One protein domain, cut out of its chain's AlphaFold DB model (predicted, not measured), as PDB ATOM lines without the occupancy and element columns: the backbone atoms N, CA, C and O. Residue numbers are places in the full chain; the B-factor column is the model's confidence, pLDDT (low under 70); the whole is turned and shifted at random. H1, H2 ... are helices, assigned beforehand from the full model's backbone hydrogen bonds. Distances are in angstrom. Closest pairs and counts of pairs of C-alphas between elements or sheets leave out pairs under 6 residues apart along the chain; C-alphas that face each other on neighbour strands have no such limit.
ATOM      1  N   LEU A  31     -20.857 -38.071 -27.185       75.00
ATOM      2  CA  LEU A  31     -21.053 -37.804 -25.749       75.00
ATOM      3  C   LEU A  31     -21.593 -36.399 -25.433       75.00
ATOM      4  O   LEU A  31     -22.130 -36.176 -24.347       75.00
ATOM      5  N   ALA A  32     -21.497 -35.459 -26.375       69.62
ATOM      6  CA  ALA A  32     -22.052 -34.116 -26.222       69.62
ATOM      7  C   ALA A  32     -23.577 -34.142 -25.995       69.62
ATOM      8  O   ALA A  32     -24.098 -33.376 -25.185       69.62
ATOM      9  N   GLN A  33     -24.288 -35.060 -26.659       67.38
ATOM     10  CA  GLN A  33     -25.734 -35.228 -26.488       67.38
ATOM     11  C   GLN A  33     -26.070 -35.792 -25.103       67.38
ATOM     12  O   GLN A  33     -26.962 -35.278 -24.433       67.38
ATOM     13  N   VAL A  34     -25.296 -36.774 -24.631       75.81
ATOM     14  CA  VAL A  34     -25.447 -37.355 -23.287       75.81
ATOM     15  C   VAL A  34     -25.235 -36.291 -22.207       75.81
ATOM     16  O   VAL A  34     -26.025 -36.191 -21.274       75.81
ATOM     17  N   ALA A  35     -24.216 -35.440 -22.354       75.75
ATOM     18  CA  ALA A  35     -23.954 -34.353 -21.411       75.75
ATOM     19  C   ALA A  35     -25.093 -33.317 -21.363       75.75
ATOM     20  O   ALA A  35     -25.455 -32.839 -20.286       75.75
ATOM     21  N   ASN A  36     -25.677 -32.981 -22.517       79.31
ATOM     22  CA  ASN A  36     -26.827 -32.079 -22.590       79.31
ATOM     23  C   ASN A  36     -28.083 -32.692 -21.955       79.31
ATOM     24  O   ASN A  36     -28.800 -31.989 -21.243       79.31
ATOM     25  N   GLN A  37     -28.315 -33.990 -22.164       77.81
ATOM     26  CA  GLN A  37     -29.440 -34.713 -21.573       77.81
ATOM     27  C   GLN A  37     -29.333 -34.770 -20.046       77.81
ATOM     28  O   GLN A  37     -30.257 -34.360 -19.350       77.81
ATOM     29  N   VAL A  38     -28.171 -35.173 -19.523       85.50
ATOM     30  CA  VAL A  38     -27.907 -35.210 -18.073       85.50
ATOM     31  C   VAL A  38     -28.116 -33.831 -17.441       85.50
ATOM     32  O   VAL A  38     -28.664 -33.722 -16.347       85.50
ATOM     33  N   PHE A  39     -27.718 -32.758 -18.132       85.44
ATOM     34  CA  PHE A  39     -27.951 -31.395 -17.660       85.44
ATOM     35  C   PHE A  39     -29.446 -31.057 -17.543       85.44
ATOM     36  O   PHE A  39     -29.858 -30.503 -16.524       85.44
ATOM     37  N   LEU A  40     -30.254 -31.380 -18.559       84.06
ATOM     38  CA  LEU A  40     -31.697 -31.123 -18.543       84.06
ATOM     39  C   LEU A  40     -32.425 -31.945 -17.480       84.06
ATOM     40  O   LEU A  40     -33.257 -31.399 -16.761       84.06
ATOM     41  N   GLU A  41     -32.101 -33.232 -17.361       84.31
ATOM     42  CA  GLU A  41     -32.720 -34.129 -16.383       84.31
ATOM     43  C   GLU A  41     -32.436 -33.674 -14.951       84.31
ATOM     44  O   GLU A  41     -33.353 -33.579 -14.138       84.31
ATOM     45  N   LEU A  42     -31.188 -33.297 -14.653       88.75
ATOM     46  CA  LEU A  42     -30.832 -32.743 -13.348       88.75
ATOM     47  C   LEU A  42     -31.520 -31.399 -13.085       88.75
ATOM     48  O   LEU A  42     -31.975 -31.154 -11.971       88.75
ATOM     49  N   ALA A  43     -31.608 -30.522 -14.089       87.00
ATOM     50  CA  ALA A  43     -32.301 -29.242 -13.953       87.00
ATOM     51  C   ALA A  43     -33.800 -29.428 -13.657       87.00
ATOM     52  O   ALA A  43     -34.330 -28.763 -12.768       87.00
ATOM     53  N   ALA A  44     -34.458 -30.353 -14.360       82.12
ATOM     54  CA  ALA A  44     -35.863 -30.687 -14.151       82.12
ATOM     55  C   ALA A  44     -36.102 -31.335 -12.778       82.12
ATOM     56  O   ALA A  44     -37.040 -30.964 -12.079       82.12
ATOM     57  N   GLU A  45     -35.228 -32.253 -12.356       85.38
ATOM     58  CA  GLU A  45     -35.330 -32.914 -11.052       85.38
ATOM     59  C   GLU A  45     -35.170 -31.923  -9.890       85.38
ATOM     60  O   GLU A  45     -35.924 -31.968  -8.919       85.38
ATOM     61  N   LEU A  46     -34.252 -30.959 -10.007       88.56
ATOM     62  CA  LEU A  46     -34.115 -29.885  -9.022       88.56
ATOM     63  C   LEU A  46     -35.371 -28.999  -8.960       88.56
ATOM     64  O   LEU A  46     -35.823 -28.667  -7.863       88.56
ATOM     65  N   GLU A  47     -35.961 -28.633 -10.104       82.94
ATOM     66  CA  GLU A  47     -37.219 -27.872 -10.129       82.94
ATOM     67  C   GLU A  47     -38.383 -28.674  -9.506       82.94
ATOM     68  O   GLU A  47     -39.153 -28.111  -8.726       82.94
ATOM     69  N   ASN A  48     -38.463 -29.988  -9.751       83.88
ATOM     70  CA  ASN A  48     -39.457 -30.884  -9.143       83.88
ATOM     71  C   ASN A  48     -39.306 -31.001  -7.619       83.88
ATOM     72  O   ASN A  48     -40.298 -31.118  -6.902       83.88
ATOM     73  N   GLN A  49     -38.076 -30.917  -7.111       88.31
ATOM     74  CA  GLN A  49     -37.786 -30.844  -5.675       88.31
ATOM     75  C   GLN A  49     -38.044 -29.444  -5.080       88.31
ATOM     76  O   GLN A  49     -37.798 -29.216  -3.895       88.31
ATOM     77  N   GLY A  50     -38.546 -28.494  -5.879       85.00
ATOM     78  CA  GLY A  50     -38.857 -27.132  -5.452       85.00
ATOM     79  C   GLY A  50     -37.639 -26.212  -5.357       85.00
ATOM     80  O   GLY A  50     -37.729 -25.128  -4.772       85.00
ATOM     81  N   VAL A  51     -36.491 -26.604  -5.917       90.62
ATOM     82  CA  VAL A  51     -35.285 -25.772  -5.923       90.62
ATOM     83  C   VAL A  51     -35.461 -24.635  -6.929       90.62
ATOM     84  O   VAL A  51     -35.652 -24.836  -8.127       90.62
ATOM     85  N   GLY A  52     -35.391 -23.396  -6.437       81.50
ATOM     86  CA  GLY A  52     -35.545 -22.212  -7.277       81.50
ATOM     87  C   GLY A  52     -34.382 -22.031  -8.259       81.50
ATOM     88  O   GLY A  52     -33.221 -22.220  -7.907       81.50
ATOM     89  N   ARG A  53     -34.676 -21.535  -9.468       80.69
ATOM     90  CA  ARG A  53     -33.706 -21.361 -10.576       80.69
ATOM     91  C   ARG A  53     -32.411 -20.629 -10.217       80.69
ATOM     92  O   ARG A  53     -31.375 -20.898 -10.814       80.69
ATOM     93  N   LYS A  54     -32.453 -19.695  -9.263       77.69
ATOM     94  CA  LYS A  54     -31.259 -18.985  -8.774       77.69
ATOM     95  C   LYS A  54     -30.320 -19.906  -7.992       77.69
ATOM     96  O   LYS A  54     -29.115 -19.803  -8.169       77.69
ATOM     97  N   VAL A  55     -30.876 -20.797  -7.173       90.06
ATOM     98  CA  VAL A  55     -30.120 -21.792  -6.402       90.06
ATOM     99  C   VAL A  55     -29.592 -22.875  -7.336       90.06
ATOM    100  O   VAL A  55     -28.413 -23.193  -7.273       90.06
ATOM    101  N   SER A  56     -30.406 -23.360  -8.277       87.44
ATOM    102  CA  SER A  56     -29.941 -24.316  -9.290       87.44
ATOM    103  C   SER A  56     -28.786 -23.740 -10.117       87.44
ATOM    104  O   SER A  56     -27.778 -24.410 -10.310       87.44
ATOM    105  N   ALA A  57     -28.882 -22.479 -10.554       81.12
ATOM    106  CA  ALA A  57     -27.798 -21.811 -11.277       81.12
ATOM    107  C   ALA A  57     -26.492 -21.759 -10.462       81.12
ATOM    108  O   ALA A  57     -25.432 -22.054 -11.011       81.12
ATOM    109  N   ASP A  58     -26.583 -21.459  -9.164       88.69
ATOM    110  CA  ASP A  58     -25.445 -21.460  -8.237       88.69
ATOM    111  C   ASP A  58     -24.844 -22.866  -8.060       88.69
ATOM    112  O   ASP A  58     -23.635 -23.041  -8.182       88.69
ATOM    113  N   MET A  59     -25.686 -23.897  -7.909       86.94
ATOM    114  CA  MET A  59     -25.256 -25.303  -7.829       86.94
ATOM    115  C   MET A  59     -24.540 -25.783  -9.098       86.94
ATOM    116  O   MET A  59     -23.605 -26.574  -9.016       86.94
ATOM    117  N   PHE A  60     -24.955 -25.295 -10.271       86.75
ATOM    118  CA  PHE A  60     -24.271 -25.556 -11.540       86.75
ATOM    119  C   PHE A  60     -23.056 -24.642 -11.786       86.75
ATOM    120  O   PHE A  60     -22.404 -24.779 -12.823       86.75
ATOM    121  N   GLY A  61     -22.747 -23.703 -10.885       89.12
ATOM    122  CA  GLY A  61     -21.632 -22.764 -11.034       89.12
ATOM    123  C   GLY A  61     -21.812 -21.767 -12.183       89.12
ATOM    124  O   GLY A  61     -20.834 -21.327 -12.786       89.12
ATOM    125  N   MET A  62     -23.055 -21.428 -12.534       89.25
ATOM    126  CA  MET A  62     -23.383 -20.553 -13.661       89.25
ATOM    127  C   MET A  62     -24.136 -19.300 -13.211       89.25
ATOM    128  O   MET A  62     -24.950 -19.317 -12.293       89.25
ATOM    129  N   ALA A  63     -23.959 -18.204 -13.951       86.00
ATOM    130  CA  ALA A  63     -24.834 -17.047 -13.804       86.00
ATOM    131  C   ALA A  63     -26.286 -17.411 -14.180       86.00
ATOM    132  O   ALA A  63     -26.521 -18.105 -15.174       86.00
ATOM    133  N   LEU A  64     -27.270 -16.873 -13.446       75.06
ATOM    134  CA  LEU A  64     -28.701 -17.168 -13.634       75.06
ATOM    135  C   LEU A  64     -29.168 -17.021 -15.092       75.06
ATOM    136  O   LEU A  64     -29.864 -17.889 -15.611       75.06
ATOM    137  N   ARG A  65     -28.751 -15.950 -15.777       71.69
ATOM    138  CA  ARG A  65     -29.122 -15.702 -17.180       71.69
ATOM    139  C   ARG A  65     -28.541 -16.755 -18.131       71.69
ATOM    140  O   ARG A  65     -29.199 -17.136 -19.095       71.69
ATOM    141  N   THR A  66     -27.327 -17.231 -17.855       72.06
ATOM    142  CA  THR A  66     -26.656 -18.288 -18.628       72.06
ATOM    143  C   THR A  66     -27.319 -19.639 -18.391       72.06
ATOM    144  O   THR A  66     -27.580 -20.354 -19.355       72.06
ATOM    145  N   TYR A  67     -27.671 -19.951 -17.138       83.44
ATOM    146  CA  TYR A  67     -28.455 -21.138 -16.786       83.44
ATOM    147  C   TYR A  67     -29.796 -21.151 -17.524       83.44
ATOM    148  O   TYR A  67     -30.086 -22.092 -18.257       83.44
ATOM    149  N   GLN A  68     -30.571 -20.070 -17.408       70.56
ATOM    150  CA  GLN A  68     -31.877 -19.944 -18.055       70.56
ATOM    151  C   GLN A  68     -31.778 -20.084 -19.574       70.56
ATOM    152  O   GLN A  68     -32.563 -20.812 -20.168       70.56
ATOM    153  N   ARG A  69     -30.787 -19.442 -20.205       71.50
ATOM    154  CA  ARG A  69     -30.562 -19.558 -21.651       71.50
ATOM    155  C   ARG A  69     -30.165 -20.977 -22.062       71.50
ATOM    156  O   ARG A  69     -30.589 -21.433 -23.116       71.50
ATOM    157  N   LYS A  70     -29.356 -21.670 -21.255       75.81
ATOM    158  CA  LYS A  70     -28.922 -23.043 -21.537       75.81
ATOM    159  C   LYS A  70     -30.073 -24.037 -21.394       75.81
ATOM    160  O   LYS A  70     -30.223 -24.870 -22.278       75.81
ATOM    161  N   VAL A  71     -30.887 -23.914 -20.344       78.25
ATOM    162  CA  VAL A  71     -32.121 -24.696 -20.183       78.25
ATOM    163  C   VAL A  71     -33.045 -24.425 -21.361       78.25
ATOM    164  O   VAL A  71     -33.364 -25.357 -22.075       78.25
ATOM    165  N   GLN A  72     -33.358 -23.159 -21.648       66.75
ATOM    166  CA  GLN A  72     -34.235 -22.788 -22.759       66.75
ATOM    167  C   GLN A  72     -33.763 -23.382 -24.093       66.75
ATOM    168  O   GLN A  72     -34.520 -24.100 -24.727       66.75
ATOM    169  N   ARG A  73     -32.493 -23.182 -24.465       70.62
ATOM    170  CA  ARG A  73     -31.925 -23.699 -25.720       70.62
ATOM    171  C   ARG A  73     -31.997 -25.226 -25.820       70.62
ATOM    172  O   ARG A  73     -32.245 -25.762 -26.891       70.62
ATOM    173  N   LEU A  74     -31.724 -25.930 -24.722       67.81
ATOM    174  CA  LEU A  74     -31.721 -27.392 -24.706       67.81
ATOM    175  C   LEU A  74     -33.148 -27.965 -24.619       67.81
ATOM    176  O   LEU A  74     -33.416 -29.000 -25.220       67.81
ATOM    177  N   THR A  75     -34.070 -27.281 -23.934       59.91
ATOM    178  CA  THR A  75     -35.497 -27.629 -23.831       59.91
ATOM    179  C   THR A  75     -36.257 -27.341 -25.125       59.91
ATOM    180  O   THR A  75     -37.103 -28.134 -25.522       59.91
ATOM    181  N   GLU A  76     -35.920 -26.259 -25.829       51.34
ATOM    182  CA  GLU A  76     -36.394 -25.972 -27.191       51.34
ATOM    183  C   GLU A  76     -35.954 -27.061 -28.176       51.34
ATOM    184  O   GLU A  76     -36.656 -27.334 -29.148       51.34
ATOM    185  N   SER A  77     -34.844 -27.759 -27.897       44.84
ATOM    186  CA  SER A  77     -34.530 -28.983 -28.628       44.84
ATOM    187  C   SER A  77     -35.492 -30.129 -28.300       44.84
ATOM    188  O   SER A  77     -35.670 -30.952 -29.174       44.84
ATOM    189  N   THR A  78     -36.149 -30.223 -27.136       43.56
ATOM    190  CA  THR A  78     -36.746 -31.477 -26.604       43.56
ATOM    191  C   THR A  78     -38.272 -31.671 -26.716       43.56
ATOM    192  O   THR A  78     -38.772 -32.694 -26.253       43.56
ATOM    193  N   THR A  79     -39.057 -30.759 -27.293       35.88
ATOM    194  CA  THR A  79     -40.533 -30.871 -27.229       35.88
ATOM    195  C   THR A  79     -41.161 -31.691 -28.370       35.88
ATOM    196  O   THR A  79     -41.463 -31.115 -29.406       35.88
TER     197      THR A  79
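What this domain is: This is residues 31 to 79 of the 255 residues of an uncharacterized protein of Myxococcales bacterium (UniProt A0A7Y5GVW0). Three helices make a triangle: the long H1 forms one side, the short H2 stands across one end, and H3 folds back to cross H1 steeply. The 49 printed residues hold these three named helices, in the order H1, H2, H3, and no named strand: all helix, compact, radius of gyration of the C-alphas 10.3 A, spans 26 by 21 by 19 A.

How they stand to each other: Start with H1, residues 31 to 48; its residues 43 to 47 alone only just touch H2, residues 53 to 59, with 3 pairs of C-alphas within 8 A. Their closest C-alphas, Leu 46 and Ser 56, are 7.0 A apart; the tilt is steep, 56 degrees, opposite ways. Next, H3, residues 64 to 76, touches H2 with residues 64 to 68 alone, about perpendicular at 76 degrees; the closest C-alphas, Ala 57 and Leu 64, are 5.3 A apart. Residues 71 to 75 of H3 alone touch residues 36 to 43 of H1, closest at C-alphas 40 and 71, 6.6 A, opposite ways at 69 degrees, only just steep. In H1, H2 and H3 every O i to N i+4 pair is within hydrogen-bond range.

Where its parts are: Find C-alpha 31 at (-21.053, -37.804, -25.749); H1 runs 25.7 A to C-alpha 48. H3 runs 17.9 A to C-alpha 76 at (-36.394, -25.972, -27.191).

The domain as a whole: The printed part has no cut, and both links are tight. Look for pLDDT under 70 at residues 32 to 33, 72 and 74 to 79.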